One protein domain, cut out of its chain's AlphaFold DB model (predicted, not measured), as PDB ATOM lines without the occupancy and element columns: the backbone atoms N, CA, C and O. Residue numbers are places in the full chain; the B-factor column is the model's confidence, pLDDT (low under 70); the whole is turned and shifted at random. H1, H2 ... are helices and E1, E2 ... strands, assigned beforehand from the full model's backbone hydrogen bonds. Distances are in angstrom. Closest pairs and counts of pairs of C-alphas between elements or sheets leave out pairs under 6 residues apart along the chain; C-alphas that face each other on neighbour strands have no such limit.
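Overview. This is residues 11 to 118 and 154 to 172 of the 172 residues of an uncharacterized protein of Halosimplex rubrum (UniProt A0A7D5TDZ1). A four-stranded antiparallel sheet is covered on one face by helices, its other face bare. H1 and H2 follow each other nearly end to end and make the long axis, H4 packs beside H2, and short H3 sits at one end of the sheet. The printed part has 127 residues, with named elements in the order E1 E2 H1 H2 E3 E4 H3 H4; the sheet's order is E1 E2 E4 E3, and the class is mixed. The whole is compact, with a radius of gyration of the C-alphas of 16.1 A, and a rod in outline, spanning 55 by 25 by 23 A.

Along the chain. E1, residues 11 to 19, begins at C-alpha 11 (6.329, -21.273, 27.214) and is 26.4 A long. E2 is residues 22 to 32, 32.4 A; E4 residues 98 to 105, 24.2 A; E3 residues 87 to 94, 21.9 A. H1 is residues 36 to 52, 21.0 A; H2 residues 57 to 76, 28.6 A; H3 residues 109 to 115, 10.3 A. H4, residues 158 to 170, 18.8 A, ends at C-alpha 170 (7.260, -10.312, 27.372).

Arrangement. Within hydrogen-bond range are N 14 and O 27 of hairpin E1 and E2, 2.9 A, N 26 and O 101 of E2 and E4, 2.8 A, and N 91 and O 102 of hairpin E3 and E4, 2.9 A. The helices form two layers with the sheet, lying on the same face of it. H1 lies over E2 and E4 at a height over the sheet of 8.5 A, H2 over E4 at 11.9 A, H4 over E1 and E2 at 9.8 A, and H3 over none at 5.1 A. E2, H1 H2, E3 is a split strand-helix-strand unit, two strands running the same way with E4 between them, its crossover right-handed. H2 and H4 touch at a shallow tilt of 32 degrees, opposite ways, the closest C-alphas being Ala 65 and Ala 158, 4.9 A. H1 and H2 touch only at the corner, the closest C-alphas being Leu 50 and Leu 57, 5.0 A. H1 and H4 are apart. In H1, H2, H3 and H4 every O i to N i+4 pair is within hydrogen-bond range.

Size, cuts and confidence. The C-alphas farthest apart, Ser 35 and Asp 77, are 55.7 A apart. Residues 119 to 153 are not printed; C-alphas 118 and 154 are 7.8 A apart across the cut. Of the links printed whole, none is long. Residue 172 has pLDDT under 70.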
ATOM      1  N   LEU A  11       7.238 -22.416  27.220       91.50
ATOM      2  CA  LEU A  11       6.329 -21.273  27.214       91.50
ATOM      3  C   LEU A  11       6.027 -20.903  25.761       91.50
ATOM      4  O   LEU A  11       6.947 -20.716  24.965       91.50
ATOM      5  N   GLU A  12       4.750 -20.784  25.428       94.19
ATOM      6  CA  GLU A  12       4.278 -20.305  24.135       94.19
ATOM      7  C   GLU A  12       3.515 -19.001  24.340       94.19
ATOM      8  O   GLU A  12       2.704 -18.883  25.258       94.19
ATOM      9  N   PHE A  13       3.774 -18.029  23.474       94.06
ATOM     10  CA  PHE A  13       3.209 -16.689  23.556       94.06
ATOM     11  C   PHE A  13       2.635 -16.297  22.192       94.06
ATOM     12  O   PHE A  13       3.347 -16.366  21.188       94.06
ATOM     13  N   SER A  14       1.378 -15.852  22.160       95.94
ATOM     14  CA  SER A  14       0.756 -15.224  20.991       95.94
ATOM     15  C   SER A  14       0.139 -13.890  21.390       95.94
ATOM     16  O   SER A  14      -0.646 -13.834  22.329       95.94
ATOM     17  N   LEU A  15       0.482 -12.822  20.668       97.06
ATOM     18  CA  LEU A  15      -0.172 -11.521  20.793       97.06
ATOM     19  C   LEU A  15      -0.673 -11.086  19.425       97.06
ATOM     20  O   LEU A  15       0.132 -10.823  18.521       97.06
ATOM     21  N   GLU A  16      -1.982 -10.932  19.311       97.50
ATOM     22  CA  GLU A  16      -2.683 -10.623  18.071       97.50
ATOM     23  C   GLU A  16      -3.446  -9.306  18.203       97.50
ATOM     24  O   GLU A  16      -4.047  -9.024  19.234       97.50
ATOM     25  N   LEU A  17      -3.389  -8.482  17.156       97.56
ATOM     26  CA  LEU A  17      -4.197  -7.268  17.045       97.56
ATOM     27  C   LEU A  17      -5.582  -7.660  16.525       97.56
ATOM     28  O   LEU A  17      -5.668  -8.331  15.499       97.56
ATOM     29  N   GLN A  18      -6.633  -7.184  17.183       97.06
ATOM     30  CA  GLN A  18      -8.010  -7.273  16.702       97.06
ATOM     31  C   GLN A  18      -8.415  -5.958  16.037       97.06
ATOM     32  O   GLN A  18      -7.971  -4.886  16.456       97.06
ATOM     33  N   THR A  19      -9.240  -6.041  14.993       94.38
ATOM     34  CA  THR A  19      -9.714  -4.866  14.242       94.38
ATOM     35  C   THR A  19     -11.221  -4.651  14.302       94.38
ATOM     36  O   THR A  19     -11.701  -3.668  13.751       94.38
ATOM     37  N   ASP A  20     -11.961  -5.553  14.939       91.00
ATOM     38  CA  ASP A  20     -13.409  -5.443  15.113       91.00
ATOM     39  C   ASP A  20     -13.844  -6.171  16.403       91.00
ATOM     40  O   ASP A  20     -14.053  -7.388  16.376       91.00
ATOM     41  N   PRO A  21     -13.910  -5.469  17.551       94.69
ATOM     42  CA  PRO A  21     -13.453  -4.091  17.778       94.69
ATOM     43  C   PRO A  21     -11.916  -3.955  17.745       94.69
ATOM     44  O   PRO A  21     -11.181  -4.945  17.805       94.69
ATOM     45  N   LEU A  22     -11.403  -2.718  17.670       98.00
ATOM     46  CA  LEU A  22      -9.961  -2.463  17.789       98.00
ATOM     47  C   LEU A  22      -9.471  -2.947  19.153       98.00
ATOM     48  O   LEU A  22      -9.979  -2.502  20.176       98.00
ATOM     49  N   GLY A  23      -8.456  -3.799  19.200       97.88
ATOM     50  CA  GLY A  23      -8.010  -4.354  20.472       97.88
ATOM     51  C   GLY A  23      -6.868  -5.335  20.330       97.88
ATOM     52  O   GLY A  23      -6.146  -5.332  19.333       97.88
ATOM     53  N   ALA A  24      -6.704  -6.190  21.327       98.25
ATOM     54  CA  ALA A  24      -5.748  -7.275  21.252       98.25
ATOM     55  C   ALA A  24      -6.202  -8.505  22.023       98.25
ATOM     56  O   ALA A  24      -6.950  -8.414  22.993       98.25
ATOM     57  N   VAL A  25      -5.673  -9.640  21.577       98.25
ATOM     58  CA  VAL A  25      -5.772 -10.933  22.245       98.25
ATOM     59  C   VAL A  25      -4.362 -11.396  22.571       98.25
ATOM     60  O   VAL A  25      -3.481 -11.403  21.707       98.25
ATOM     61  N   LEU A  26      -4.155 -11.773  23.826       97.69
ATOM     62  CA  LEU A  26      -2.913 -12.299  24.358       97.69
ATOM     63  C   LEU A  26      -3.151 -13.701  24.923       97.69
ATOM     64  O   LEU A  26      -3.823 -13.860  25.938       97.69
ATOM     65  N   ASP A  27      -2.528 -14.700  24.305       97.62
ATOM     66  CA  ASP A  27      -2.469 -16.067  24.812       97.62
ATOM     67  C   ASP A  27      -1.066 -16.386  25.326       97.62
ATOM     68  O   ASP A  27      -0.075 -16.260  24.600       97.62
ATOM     69  N   VAL A  28      -0.994 -16.908  26.547       96.62
ATOM     70  CA  VAL A  28       0.223 -17.504  27.099       96.62
ATOM     71  C   VAL A  28      -0.064 -18.935  27.520       96.62
ATOM     72  O   VAL A  28      -0.925 -19.181  28.363       96.62
ATOM     73  N   ARG A  29       0.662 -19.897  26.945       96.69
ATOM     74  CA  ARG A  29       0.507 -21.329  27.229       96.69
ATOM     75  C   ARG A  29       1.783 -21.888  27.835       96.69
ATOM     76  O   ARG A  29       2.885 -21.604  27.378       96.69
ATOM     77  N   VAL A  30       1.624 -22.739  28.837       96.00
ATOM     78  CA  VAL A  30       2.699 -23.532  29.433       96.00
ATOM     79  C   VAL A  30       2.380 -24.997  29.144       96.00
ATOM     80  O   VAL A  30       1.745 -25.633  29.990       96.00
ATOM     81  N   PRO A  31       2.707 -25.545  27.953       93.19
ATOM     82  CA  PRO A  31       2.371 -26.926  27.583       93.19
ATOM     83  C   PRO A  31       3.193 -27.969  28.350       93.19
ATOM     84  O   PRO A  31       2.651 -29.009  28.739       93.19
ATOM     85  N   ASP A  32       4.442 -27.656  28.698       92.50
ATOM     86  CA  ASP A  32       5.338 -28.555  29.425       92.50
ATOM     87  C   ASP A  32       5.888 -27.902  30.690       92.50
ATOM     88  O   ASP A  32       6.254 -26.729  30.704       92.50
ATOM     89  N   ALA A  33       5.939 -28.685  31.767       92.50
ATOM     90  CA  ALA A  33       6.528 -28.292  33.039       92.50
ATOM     91  C   ALA A  33       6.972 -29.540  33.828       92.50
ATOM     92  O   ALA A  33       6.348 -30.597  33.677       92.50
ATOM     93  N   PRO A  34       7.966 -29.428  34.734       92.56
ATOM     94  CA  PRO A  34       8.431 -30.531  35.587       92.56
ATOM     95  C   PRO A  34       7.340 -31.184  36.441       92.56
ATOM     96  O   PRO A  34       7.422 -32.361  36.786       92.56
ATOM     97  N   SER A  35       6.324 -30.411  36.824       93.69
ATOM     98  CA  SER A  35       5.159 -30.890  37.560       93.69
ATOM     99  C   SER A  35       3.965 -29.963  37.337       93.69
ATOM    100  O   SER A  35       4.117 -28.827  36.883       93.69
ATOM    101  N   ASP A  36       2.771 -30.433  37.694       94.56
ATOM    102  CA  ASP A  36       1.564 -29.601  37.689       94.56
ATOM    103  C   ASP A  36       1.696 -28.406  38.644       94.56
ATOM    104  O   ASP A  36       1.355 -27.293  38.272       94.56
ATOM    105  N   GLY A  37       2.295 -28.600  39.824       95.88
ATOM    106  CA  GLY A  37       2.544 -27.511  40.773       95.88
ATOM    107  C   GLY A  37       3.502 -26.449  40.225       95.88
ATOM    108  O   GLY A  37       3.245 -25.262  40.389       95.88
ATOM    109  N   ALA A  38       4.565 -26.857  39.520       94.62
ATOM    110  CA  ALA A  38       5.476 -25.917  38.862       94.62
ATOM    111  C   ALA A  38       4.771 -25.121  37.751       94.62
ATOM    112  O   ALA A  38       4.994 -23.922  37.615       94.62
ATOM    113  N   ARG A  39       3.883 -25.777  36.993       96.12
ATOM    114  CA  ARG A  39       3.046 -25.127  35.979       96.12
ATOM    115  C   ARG A  39       2.097 -24.111  36.592       96.12
ATOM    116  O   ARG A  39       2.049 -22.987  36.115       96.12
ATOM    117  N   GLN A  40       1.367 -24.499  37.639       97.19
ATOM    118  CA  GLN A  40       0.418 -23.598  38.290       97.19
ATOM    119  C   GLN A  40       1.135 -22.391  38.892       97.19
ATOM    120  O   GLN A  40       0.702 -21.277  38.643       97.19
ATOM    121  N   ALA A  41       2.276 -22.582  39.563       96.31
ATOM    122  CA  ALA A  41       3.060 -21.471  40.103       96.31
ATOM    123  C   ALA A  41       3.573 -20.512  39.012       96.31
ATOM    124  O   ALA A  41       3.619 -19.301  39.220       96.31
ATOM    125  N   LEU A  42       3.949 -21.036  37.839       95.69
ATOM    126  CA  LEU A  42       4.331 -20.201  36.700       95.69
ATOM    127  C   LEU A  42       3.128 -19.442  36.125       95.69
ATOM    128  O   LEU A  42       3.241 -18.246  35.877       95.69
ATOM    129  N   LEU A  43       1.982 -20.104  35.946       97.00
ATOM    130  CA  LEU A  43       0.751 -19.457  35.481       97.00
ATOM    131  C   LEU A  43       0.266 -18.384  36.463       97.00
ATOM    132  O   LEU A  43      -0.129 -17.319  36.010       97.00
ATOM    133  N   ASP A  44       0.377 -18.610  37.777       97.38
ATOM    134  CA  ASP A  44       0.084 -17.600  38.803       97.38
ATOM    135  C   ASP A  44       0.975 -16.359  38.611       97.38
ATOM    136  O   ASP A  44       0.496 -15.228  38.613       97.38
ATOM    137  N   SER A  45       2.280 -16.565  38.390       96.00
ATOM    138  CA  SER A  45       3.222 -15.468  38.140       96.00
ATOM    139  C   SER A  45       2.932 -14.730  36.831       96.00
ATOM    140  O   SER A  45       3.114 -13.513  36.766       96.00
ATOM    141  N   ILE A  46       2.521 -15.451  35.786       95.81
ATOM    142  CA  ILE A  46       2.154 -14.880  34.485       95.81
ATOM    143  C   ILE A  46       0.890 -14.036  34.633       95.81
ATOM    144  O   ILE A  46       0.891 -12.877  34.234       95.81
ATOM    145  N   GLU A  47      -0.160 -14.583  35.241       97.19
ATOM    146  CA  GLU A  47      -1.431 -13.895  35.473       97.19
ATOM    147  C   GLU A  47      -1.223 -12.613  36.294       97.19
ATOM    148  O   GLU A  47      -1.671 -11.540  35.889       97.19
ATOM    149  N   GLU A  48      -0.443 -12.681  37.377       96.94
ATOM    150  CA  GLU A  48      -0.083 -11.511  38.186       96.94
ATOM    151  C   GLU A  48       0.674 -10.459  37.357       96.94
ATOM    152  O   GLU A  48       0.350  -9.274  37.396       96.94
ATOM    153  N   THR A  49       1.651 -10.872  36.546       96.44
ATOM    154  CA  THR A  49       2.460  -9.948  35.731       96.44
ATOM    155  C   THR A  49       1.650  -9.297  34.605       96.44
ATOM    156  O   THR A  49       1.834  -8.113  34.305       96.44
ATOM    157  N   LEU A  50       0.757 -10.061  33.973       96.25
ATOM    158  CA  LEU A  50      -0.027  -9.608  32.829       96.25
ATOM    159  C   LEU A  50      -1.215  -8.748  33.240       96.25
ATOM    160  O   LEU A  50      -1.419  -7.710  32.618       96.25
ATOM    161  N   VAL A  51      -1.966  -9.149  34.274       97.31
ATOM    162  CA  VAL A  51      -3.258  -8.532  34.629       97.31
ATOM    163  C   VAL A  51      -3.510  -8.359  36.134       97.31
ATOM    164  O   VAL A  51      -4.266  -7.466  36.507       97.31
ATOM    165  N   GLY A  52      -2.888  -9.155  37.012       94.25
ATOM    166  CA  GLY A  52      -3.208  -9.165  38.451       94.25
ATOM    167  C   GLY A  52      -2.546  -8.052  39.274       94.25
ATOM    168  O   GLY A  52      -3.159  -7.490  40.185       94.25
ATOM    169  N   ALA A  53      -1.323  -7.662  38.919       95.38
ATOM    170  CA  ALA A  53      -0.554  -6.674  39.661       95.38
ATOM    171  C   ALA A  53      -1.020  -5.240  39.382       95.38
ATOM    172  O   ALA A  53      -1.473  -4.880  38.289       95.38
ATOM    173  N   ARG A  54      -0.806  -4.347  40.355       94.12
ATOM    174  CA  ARG A  54      -0.943  -2.906  40.121       94.12
ATOM    175  C   ARG A  54       0.085  -2.460  39.082       94.12
ATOM    176  O   ARG A  54       1.284  -2.557  39.321       94.12
ATOM    177  N   GLY A  55      -0.390  -1.885  37.981       95.25
ATOM    178  CA  GLY A  55       0.490  -1.476  36.889       95.25
ATOM    179  C   GLY A  55       1.051  -2.662  36.107       95.25
ATOM    180  O   GLY A  55       2.179  -2.577  35.636       95.25
ATOM    181  N   ASN A  56       0.290  -3.752  36.001       97.56
ATOM    182  CA  ASN A  56       0.599  -4.899  35.151       97.56
ATOM    183  C   ASN A  56       0.853  -4.513  33.680       97.56
ATOM    184  O   ASN A  56       0.573  -3.389  33.247       97.56
ATOM    185  N   LEU A  57       1.407  -5.448  32.907       97.75
ATOM    186  CA  LEU A  57       1.839  -5.175  31.535       97.75
ATOM    187  C   LEU A  57       0.687  -4.779  30.601       97.75
ATOM    188  O   LEU A  57       0.869  -3.875  29.784       97.75
ATOM    189  N   VAL A  58      -0.501  -5.381  30.741       98.06
ATOM    190  CA  VAL A  58      -1.662  -5.025  29.906       98.06
ATOM    191  C   VAL A  58      -2.127  -3.602  30.209       98.06
ATOM    192  O   VAL A  58      -2.306  -2.803  29.291       98.06
ATOM    193  N   PHE A  59      -2.209  -3.223  31.485       98.12
ATOM    194  CA  PHE A  59      -2.499  -1.849  31.895       98.12
ATOM    195  C   PHE A  59      -1.490  -0.853  31.307       98.12
ATOM    196  O   PHE A  59      -1.872   0.217  30.830       98.12
ATOM    197  N   GLN A  60      -0.197  -1.187  31.326       98.25
ATOM    198  CA  GLN A  60       0.834  -0.323  30.752       98.25
ATOM    199  C   GLN A  60       0.698  -0.186  29.229       98.25
ATOM    200  O   GLN A  60       0.853   0.925  28.725       98.25
ATOM    201  N   ALA A  61       0.353  -1.265  28.517       98.31
ATOM    202  CA  ALA A  61       0.107  -1.235  27.076       98.31
ATOM    203  C   ALA A  61      -1.119  -0.374  26.722       98.31
ATOM    204  O   ALA A  61      -1.053   0.450  25.808       98.31
ATOM    205  N   VAL A  62      -2.214  -0.503  27.476       98.56
ATOM    206  CA  VAL A  62      -3.419   0.329  27.310       98.56
ATOM    207  C   VAL A  62      -3.097   1.800  27.566       98.56
ATOM    208  O   VAL A  62      -3.400   2.651  26.731       98.56
ATOM    209  N   ARG A  63      -2.403   2.104  28.669       98.25
ATOM    210  CA  ARG A  63      -1.972   3.471  28.983       98.25
ATOM    211  C   ARG A  63      -1.088   4.048  27.879       98.25
ATOM    212  O   ARG A  63      -1.280   5.189  27.484       98.25
ATOM    213  N   GLN A  64      -0.147   3.265  27.355       98.31
ATOM    214  CA  GLN A  64       0.724   3.721  26.277       98.31
ATOM    215  C   GLN A  64      -0.052   4.021  24.989       98.31
ATOM    216  O   GLN A  64       0.273   4.995  24.313       98.31
ATOM    217  N   ALA A  65      -1.085   3.235  24.665       98.44
ATOM    218  CA  ALA A  65      -1.977   3.550  23.552       98.44
ATOM    219  C   ALA A  65      -2.720   4.875  23.792       98.44
ATOM    220  O   ALA A  65      -2.738   5.728  22.908       98.44
ATOM    221  N   HIS A  66      -3.271   5.093  24.992       98.50
ATOM    222  CA  HIS A  66      -3.951   6.351  25.340       98.50
ATOM    223  C   HIS A  66      -3.009   7.560  25.262       98.50
ATOM    224  O   HIS A  66      -3.351   8.565  24.641       98.50
ATOM    225  N   ASP A  67      -1.799   7.448  25.814       98.31
ATOM    226  CA  ASP A  67      -0.780   8.504  25.763       98.31
ATOM    227  C   ASP A  67      -0.366   8.812  24.310       98.31
ATOM    228  O   ASP A  67      -0.198   9.974  23.925       98.31
ATOM    229  N   ALA A  68      -0.230   7.775  23.476       98.06
ATOM    230  CA  ALA A  68       0.096   7.919  22.061       98.06
ATOM    231  C   ALA A  68      -1.034   8.601  21.275       98.06
ATOM    232  O   ALA A  68      -0.751   9.494  20.472       98.06
ATOM    233  N   VAL A  69      -2.300   8.252  21.540       98.06
ATOM    234  CA  VAL A  69      -3.461   8.937  20.950       98.06
ATOM    235  C   VAL A  69      -3.514  10.395  21.391       98.06
ATOM    236  O   VAL A  69      -3.678  11.263  20.541       98.06
ATOM    237  N   ALA A  70      -3.293  10.700  22.671       97.75
ATOM    238  CA  ALA A  70      -3.267  12.080  23.154       97.75
ATOM    239  C   ALA A  70      -2.158  12.908  22.472       97.75
ATOM    240  O   ALA A  70      -2.379  14.046  22.051       97.75
ATOM    241  N   SER A  71      -0.969  12.323  22.293       97.50
ATOM    242  CA  SER A  71       0.132  12.963  21.565       97.50
ATOM    243  C   SER A  71      -0.167  13.140  20.073       97.50
ATOM    244  O   SER A  71       0.206  14.153  19.478       97.50
ATOM    245  N   TYR A  72      -0.816  12.164  19.444       96.94
ATOM    246  CA  TYR A  72      -1.290  12.265  18.067       96.94
ATOM    247  C   TYR A  72      -2.334  13.383  17.926       96.94
ATOM    248  O   TYR A  72      -2.144  14.282  17.110       96.94
ATOM    249  N   ALA A  73      -3.355  13.396  18.783       96.06
ATOM    250  CA  ALA A  73      -4.413  14.398  18.799       96.06
ATOM    251  C   ALA A  73      -3.841  15.816  18.934       96.06
ATOM    252  O   ALA A  73      -4.126  16.683  18.115       96.06
ATOM    253  N   SER A  74      -2.919  16.020  19.881       95.75
ATOM    254  CA  SER A  74      -2.252  17.312  20.079       95.75
ATOM    255  C   SER A  74      -1.429  17.772  18.868       95.75
ATOM    256  O   SER A  74      -1.358  18.972  18.614       95.75
ATOM    257  N   ARG A  75      -0.795  16.858  18.119       95.19
ATOM    258  CA  ARG A  75      -0.014  17.206  16.915       95.19
ATOM    259  C   ARG A  75      -0.889  17.596  15.727       95.19
ATOM    260  O   ARG A  75      -0.417  18.323  14.857       95.19
ATOM    261  N   HIS A  76      -2.114  17.083  15.686       91.06
ATOM    262  CA  HIS A  76      -3.057  17.283  14.591       91.06
ATOM    263  C   HIS A  76      -4.199  18.250  14.933       91.06
ATOM    264  O   HIS A  76      -5.039  18.491  14.074       91.06
ATOM    265  N   ASP A  77      -4.196  18.825  16.142       91.00
ATOM    266  CA  ASP A  77      -5.260  19.695  16.661       91.00
ATOM    267  C   ASP A  77      -6.640  19.010  16.649       91.00
ATOM    268  O   ASP A  77      -7.661  19.597  16.302       91.00
ATOM    269  N   TYR A  78      -6.660  17.717  16.987       91.25
ATOM    270  CA  TYR A  78      -7.888  16.933  17.110       91.25
ATOM    271  C   TYR A  78      -8.358  16.870  18.562       91.25
ATOM    272  O   TYR A  78      -7.548  16.716  19.478       91.25
ATOM    273  N   ASP A  79      -9.676  16.885  18.763       91.44
ATOM    274  CA  ASP A  79     -10.291  16.514  20.036       91.44
ATOM    275  C   ASP A  79     -10.651  15.023  20.026       91.44
ATOM    276  O   ASP A  79     -11.700  14.609  19.531       91.44
ATOM    277  N   LEU A  80      -9.736  14.204  20.551       94.38
ATOM    278  CA  LEU A  80      -9.923  12.759  20.713       94.38
ATOM    279  C   LEU A  80     -10.152  12.373  22.177       94.38
ATOM    280  O   LEU A  80      -9.806  11.262  22.583       94.38
ATOM    281  N   GLY A  81     -10.742  13.273  22.976       92.94
ATOM    282  CA  GLY A  81     -11.080  13.002  24.377       92.94
ATOM    283  C   GLY A  81     -12.002  11.793  24.566       92.94
ATOM    284  O   GLY A  81     -11.977  11.178  25.625       92.94
ATOM    285  N   PHE A  82     -12.743  11.402  23.524       93.19
ATOM    286  CA  PHE A  82     -13.598  10.214  23.531       93.19
ATOM    287  C   PHE A  82     -12.818   8.889  23.553       93.19
ATOM    288  O   PHE A  82     -13.377   7.869  23.939       93.19
ATOM    289  N   PHE A  83     -11.560   8.852  23.096       96.06
ATOM    290  CA  PHE A  83     -10.864   7.583  22.839       96.06
ATOM    291  C   PHE A  83     -10.664   6.727  24.104       96.06
ATOM    292  O   PHE A  83     -10.900   5.524  24.046       96.06
ATOM    293  N   PRO A  84     -10.261   7.279  25.265       97.06
ATOM    294  CA  PRO A  84     -10.216   6.501  26.502       97.06
ATOM    295  C   PRO A  84     -11.597   6.011  26.957       97.06
ATOM    296  O   PRO A  84     -11.682   4.927  27.531       97.06
ATOM    297  N   ASP A  85     -12.660   6.770  26.677       96.88
ATOM    298  CA  ASP A  85     -14.032   6.443  27.088       96.88
ATOM    299  C   ASP A  85     -14.624   5.266  26.296       96.88
ATOM    300  O   ASP A  85     -15.577   4.643  26.758       96.88
ATOM    301  N   THR A  86     -14.056   4.920  25.134       97.44
ATOM    302  CA  THR A  86     -14.459   3.723  24.375       97.44
ATOM    303  C   THR A  86     -13.779   2.444  24.857       97.44
ATOM    304  O   THR A  86     -14.094   1.365  24.358       97.44
ATOM    305  N   PHE A  87     -12.839   2.520  25.803       98.38
ATOM    306  CA  PHE A  87     -12.151   1.339  26.312       98.38
ATOM    307  C   PHE A  87     -13.113   0.438  27.100       98.38
ATOM    308  O   PHE A  87     -13.672   0.848  28.117       98.38
ATOM    309  N   THR A  88     -13.278  -0.807  26.655       97.19
ATOM    310  CA  THR A  88     -14.282  -1.742  27.199       97.19
ATOM    311  C   THR A  88     -13.803  -2.500  28.432       97.19
ATOM    312  O   THR A  88     -14.606  -3.108  29.139       97.19
ATOM    313  N   GLY A  89     -12.507  -2.419  28.738       96.81
ATOM    314  CA  GLY A  89     -11.889  -3.110  29.860       96.81
ATOM    315  C   GLY A  89     -10.928  -4.207  29.419       96.81
ATOM    316  O   GLY A  89     -10.509  -4.279  28.264       96.81
ATOM    317  N   VAL A  90     -10.534  -5.024  30.394       98.31
ATOM    318  CA  VAL A  90      -9.653  -6.177  30.207       98.31
ATOM    319  C   VAL A  90     -10.381  -7.398  30.743       98.31
ATOM    320  O   VAL A  90     -10.696  -7.442  31.934       98.31
ATOM    321  N   ASP A  91     -10.597  -8.382  29.882       98.00
ATOM    322  CA  ASP A  91     -11.115  -9.689  30.256       98.00
ATOM    323  C   ASP A  91      -9.964 -10.689  30.291       98.00
ATOM    324  O   ASP A  91      -9.180 -10.799  29.351       98.00
ATOM    325  N   ALA A  92      -9.840 -11.416  31.397       97.44
ATOM    326  CA  ALA A  92      -8.812 -12.428  31.574       97.44
ATOM    327  C   ALA A  92      -9.448 -13.740  32.018       97.44
ATOM    328  O   ALA A  92     -10.222 -13.791  32.977       97.44
ATOM    329  N   THR A  93      -9.099 -14.817  31.328       97.81
ATOM    330  CA  THR A  93      -9.483 -16.174  31.696       97.81
ATOM    331  C   THR A  93      -8.246 -17.043  31.789       97.81
ATOM    332  O   THR A  93      -7.247 -16.844  31.101       97.81
ATOM    333  N   ARG A  94      -8.306 -18.024  32.678       96.31
ATOM    334  CA  ARG A  94      -7.219 -18.963  32.895       96.31
ATOM    335  C   ARG A  94      -7.767 -20.374  32.930       96.31
ATOM    336  O   ARG A  94      -8.798 -20.638  33.550       96.31
ATOM    337  N   ASP A  95      -7.017 -21.286  32.329       95.75
ATOM    338  CA  ASP A  95      -7.191 -22.717  32.517       95.75
ATOM    339  C   ASP A  95      -5.943 -23.352  33.154       95.75
ATOM    340  O   ASP A  95      -5.033 -22.692  33.658       95.75
ATOM    341  N   ARG A  96      -5.904 -24.683  33.180       96.38
ATOM    342  CA  ARG A  96      -4.816 -25.443  33.804       96.38
ATOM    343  C   ARG A  96      -3.450 -25.234  33.133       96.38
ATOM    344  O   ARG A  96      -2.422 -25.536  33.736       96.38
ATOM    345  N   THR A  97      -3.434 -24.805  31.883       96.62
ATOM    346  CA  THR A  97      -2.263 -24.746  31.004       96.62
ATOM    347  C   THR A  97      -2.062 -23.392  30.339       96.62
ATOM    348  O   THR A  97      -1.014 -23.194  29.730       96.62
ATOM    349  N   SER A  98      -3.024 -22.477  30.435       97.44
ATOM    350  CA  SER A  98      -2.988 -21.214  29.712       97.44
ATOM    351  C   SER A  98      -3.632 -20.055  30.464       97.44
ATOM    352  O   SER A  98      -4.495 -20.248  31.321       97.44
ATOM    353  N   VAL A  99      -3.185 -18.852  30.116       98.00
ATOM    354  CA  VAL A  99      -3.807 -17.569  30.448       98.00
ATOM    355  C   VAL A  99      -4.163 -16.892  29.128       98.00
ATOM    356  O   VAL A  99      -3.317 -16.783  28.241       98.00
ATOM    357  N   HIS A 100      -5.408 -16.454  29.020       98.31
ATOM    358  CA  HIS A 100      -5.983 -15.782  27.867       98.31
ATOM    359  C   HIS A 100      -6.493 -14.410  28.306       98.31
ATOM    360  O   HIS A 100      -7.257 -14.316  29.268       98.31
ATOM    361  N   VAL A 101      -6.047 -13.353  27.632       98.38
ATOM    362  CA  VAL A 101      -6.380 -11.968  27.973       98.38
ATOM    363  C   VAL A 101      -6.822 -11.217  26.729       98.38
ATOM    364  O   VAL A 101      -6.114 -11.215  25.724       98.38
ATOM    365  N   GLU A 102      -7.946 -10.519  26.821       98.44
ATOM    366  CA  GLU A 102      -8.502  -9.697  25.752       98.44
ATOM    367  C   GLU A 102      -8.790  -8.284  26.259       98.44
ATOM    368  O   GLU A 102      -9.158  -8.076  27.416       98.44
ATOM    369  N   TRP A 103      -8.602  -7.289  25.396       98.62
ATOM    370  CA  TRP A 103      -9.010  -5.910  25.662       98.62
ATOM    371  C   TRP A 103      -9.292  -5.175  24.359       98.62
ATOM    372  O   TRP A 103      -8.682  -5.469  23.326       98.62
ATOM    373  N   SER A 104     -10.204  -4.203  24.392       98.50
ATOM    374  CA  SER A 104     -10.611  -3.485  23.183       98.50
ATOM    375  C   SER A 104     -11.133  -2.070  23.434       98.50
ATOM    376  O   SER A 104     -11.382  -1.652  24.564       98.50
ATOM    377  N   TRP A 105     -11.278  -1.333  22.337       98.38
ATOM    378  CA  TRP A 105     -11.940  -0.042  22.233       98.38
ATOM    379  C   TRP A 105     -13.159  -0.184  21.321       98.38
ATOM    380  O   TRP A 105     -13.022  -0.591  20.167       98.38
ATOM    381  N   GLU A 106     -14.340   0.145  21.835       96.56
ATOM    382  CA  GLU A 106     -15.615  -0.007  21.134       96.56
ATOM    383  C   GLU A 106     -15.811   1.038  20.021       96.56
ATOM    384  O   GLU A 106     -15.357   2.185  20.109       96.56
ATOM    385  N   GLY A 107     -16.552   0.632  18.989       92.06
ATOM    386  CA  GLY A 107     -16.958   1.472  17.869       92.06
ATOM    387  C   GLY A 107     -15.910   1.586  16.762       92.06
ATOM    388  O   GLY A 107     -14.780   1.112  16.871       92.06
ATOM    389  N   ASP A 108     -16.300   2.259  15.681       89.56
ATOM    390  CA  ASP A 108     -15.480   2.350  14.466       89.56
ATOM    391  C   ASP A 108     -14.429   3.468  14.541       89.56
ATOM    392  O   ASP A 108     -13.383   3.407  13.893       89.56
ATOM    393  N   LEU A 109     -14.678   4.502  15.355       91.25
ATOM    394  CA  LEU A 109     -13.796   5.670  15.443       91.25
ATOM    395  C   LEU A 109     -12.354   5.306  15.839       91.25
ATOM    396  O   LEU A 109     -11.440   5.789  15.166       91.25
ATOM    397  N   PRO A 110     -12.097   4.451  16.855       95.19
ATOM    398  CA  PRO A 110     -10.742   3.994  17.155       95.19
ATOM    399  C   PRO A 110     -10.010   3.421  15.932       95.19
ATOM    400  O   PRO A 110      -8.839   3.736  15.712       95.19
ATOM    401  N   MET A 111     -10.702   2.640  15.096       95.12
ATOM    402  CA  MET A 111     -10.137   2.026  13.890       95.12
ATOM    403  C   MET A 111      -9.735   3.066  12.842       95.12
ATOM    404  O   MET A 111      -8.648   2.979  12.264       95.12
ATOM    405  N   PHE A 112     -10.568   4.089  12.644       93.25
ATOM    406  CA  PHE A 112     -10.283   5.186  11.717       93.25
ATOM    407  C   PHE A 112      -9.016   5.953  12.092       93.25
ATOM    408  O   PHE A 112      -8.209   6.264  11.220       93.25
ATOM    409  N   TYR A 113      -8.787   6.212  13.380       94.88
ATOM    410  CA  TYR A 113      -7.556   6.871  13.826       94.88
ATOM    411  C   TYR A 113      -6.352   5.924  13.856       94.88
ATOM    412  O   TYR A 113      -5.222   6.356  13.623       94.88
ATOM    413  N   GLU A 114      -6.545   4.631  14.120       97.19
ATOM    414  CA  GLU A 114      -5.456   3.648  14.141       97.19
ATOM    415  C   GLU A 114      -4.842   3.432  12.750       97.19
ATOM    416  O   GLU A 114      -3.612   3.376  12.619       97.19
ATOM    417  N   TYR A 115      -5.677   3.335  11.713       96.12
ATOM    418  CA  TYR A 115      -5.255   3.045  10.335       96.12
ATOM    419  C   TYR A 115      -5.250   4.255   9.408       96.12
ATOM    420  O   TYR A 115      -4.660   4.195   8.328       96.12
ATOM    421  N   GLY A 116      -5.851   5.358   9.841       94.25
ATOM    422  CA  GLY A 116      -6.087   6.509   8.991       94.25
ATOM    423  C   GLY A 116      -7.245   6.280   8.024       94.25
ATOM    424  O   GLY A 116      -7.697   5.161   7.773       94.25
ATOM    425  N   VAL A 117      -7.723   7.380   7.459       91.81
ATOM    426  CA  VAL A 117      -8.835   7.403   6.516       91.81
ATOM    427  C   VAL A 117      -8.487   8.375   5.404       91.81
ATOM    428  O   VAL A 117      -8.295   9.562   5.654       91.81
ATOM    429  N   SER A 118      -8.398   7.886   4.171       91.31
ATOM    430  CA  SER A 118      -8.188   8.746   3.001       91.31
ATOM    431  C   SER A 118      -9.362   9.711   2.805       91.31
ATOM    432  O   SER A 118     -10.481   9.389   3.213       91.31
ATOM    433  N   PRO A 154      -4.616  11.004   9.071       93.88
ATOM    434  CA  PRO A 154      -3.374  10.239   9.015       93.88
ATOM    435  C   PRO A 154      -3.395   9.095  10.039       93.88
ATOM    436  O   PRO A 154      -4.003   9.221  11.095       93.88
ATOM    437  N   GLU A 155      -2.702   7.990   9.769       96.31
ATOM    438  CA  GLU A 155      -2.615   6.878  10.726       96.31
ATOM    439  C   GLU A 155      -1.892   7.288  12.025       96.31
ATOM    440  O   GLU A 155      -0.830   7.915  11.987       96.31
ATOM    441  N   SER A 156      -2.442   6.910  13.183       97.12
ATOM    442  CA  SER A 156      -1.797   7.133  14.487       97.12
ATOM    443  C   SER A 156      -0.859   5.996  14.892       97.12
ATOM    444  O   SER A 156       0.185   6.265  15.485       97.12
ATOM    445  N   ARG A 157      -1.213   4.744  14.557       97.44
ATOM    446  CA  ARG A 157      -0.534   3.503  14.989       97.44
ATOM    447  C   ARG A 157      -0.466   3.291  16.504       97.44
ATOM    448  O   ARG A 157       0.326   2.470  16.968       97.44
ATOM    449  N   ALA A 158      -1.255   4.029  17.279       97.69
ATOM    450  CA  ALA A 158      -1.133   4.077  18.730       97.69
ATOM    451  C   ALA A 158      -1.307   2.698  19.387       97.69
ATOM    452  O   ALA A 158      -0.521   2.332  20.265       97.69
ATOM    453  N   VAL A 159      -2.293   1.915  18.940       97.75
ATOM    454  CA  VAL A 159      -2.536   0.567  19.468       97.75
ATOM    455  C   VAL A 159      -1.462  -0.391  18.966       97.75
ATOM    456  O   VAL A 159      -0.850  -1.101  19.761       97.75
ATOM    457  N   ARG A 160      -1.143  -0.391  17.666       97.69
ATOM    458  CA  ARG A 160      -0.095  -1.278  17.126       97.69
ATOM    459  C   ARG A 160       1.261  -1.067  17.798       97.69
ATOM    460  O   ARG A 160       1.954  -2.044  18.093       97.69
ATOM    461  N   ASP A 161       1.637   0.178  18.066       98.12
ATOM    462  CA  ASP A 161       2.918   0.500  18.688       98.12
ATOM    463  C   ASP A 161       2.965   0.119  20.172       98.12
ATOM    464  O   ASP A 161       4.004  -0.375  20.629       98.12
ATOM    465  N   SER A 162       1.852   0.240  20.905       98.25
ATOM    466  CA  SER A 162       1.778  -0.244  22.289       98.25
ATOM    467  C   SER A 162       1.846  -1.774  22.367       98.25
ATOM    468  O   SER A 162       2.554  -2.321  23.214       98.25
ATOM    469  N   LEU A 163       1.225  -2.492  21.425       97.62
ATOM    470  CA  LEU A 163       1.355  -3.950  21.326       97.62
ATOM    471  C   LEU A 163       2.779  -4.369  20.955       97.62
ATOM    472  O   LEU A 163       3.302  -5.350  21.481       97.62
ATOM    473  N   ASN A 164       3.448  -3.619  20.077       96.94
ATOM    474  CA  ASN A 164       4.854  -3.858  19.759       96.94
ATOM    475  C   ASN A 164       5.766  -3.634  20.968       96.94
ATOM    476  O   ASN A 164       6.774  -4.328  21.096       96.94
ATOM    477  N   TRP A 165       5.443  -2.678  21.843       97.31
ATOM    478  CA  TRP A 165       6.113  -2.536  23.133       97.31
ATOM    479  C   TRP A 165       5.856  -3.745  24.034       97.31
ATOM    480  O   TRP A 165       6.824  -4.356  24.476       97.31
ATOM    481  N   LEU A 166       4.601  -4.173  24.193       96.94
ATOM    482  CA  LEU A 166       4.257  -5.339  25.010       96.94
ATOM    483  C   LEU A 166       4.998  -6.606  24.554       96.94
ATOM    484  O   LEU A 166       5.570  -7.309  25.382       96.94
ATOM    485  N   ARG A 167       5.083  -6.856  23.236       94.62
ATOM    486  CA  ARG A 167       5.874  -7.971  22.671       94.62
ATOM    487  C   ARG A 167       7.348  -7.934  23.079       94.62
ATOM    488  O   ARG A 167       7.970  -8.986  23.183       94.62
ATOM    489  N   ARG A 168       7.928  -6.746  23.271       94.12
ATOM    490  CA  ARG A 168       9.326  -6.602  23.704       94.12
ATOM    491  C   ARG A 168       9.501  -6.813  25.199       94.12
ATOM    492  O   ARG A 168      10.569  -7.267  25.582       94.12
ATOM    493  N   GLU A 169       8.510  -6.472  26.014       93.19
ATOM    494  CA  GLU A 169       8.570  -6.686  27.467       93.19
ATOM    495  C   GLU A 169       8.404  -8.164  27.826       93.19
ATOM    496  O   GLU A 169       9.102  -8.669  28.692       93.19
ATOM    497  N   VAL A 170       7.515  -8.877  27.133       86.81
ATOM    498  CA  VAL A 170       7.260 -10.312  27.372       86.81
ATOM    499  C   VAL A 170       8.274 -11.245  26.700       86.81
ATOM    500  O   VAL A 170       8.361 -12.413  27.061       86.81
ATOM    501  N   GLY A 171       9.006 -10.757  25.693       73.44
ATOM    502  CA  GLY A 171      10.058 -11.508  25.001       73.44
ATOM    503  C   GLY A 171      11.455 -11.374  25.624       73.44
ATOM    504  O   GLY A 171      12.402 -11.931  25.064       73.44
ATOM    505  N   GLN A 172      11.593 -10.606  26.710       55.94
ATOM    506  CA  GLN A 172      12.814 -10.467  27.518       55.94
ATOM    507  C   GLN A 172      12.817 -11.458  28.681       55.94
ATOM    508  O   GLN A 172      13.928 -11.924  29.022       55.94
TER     509      GLN A 172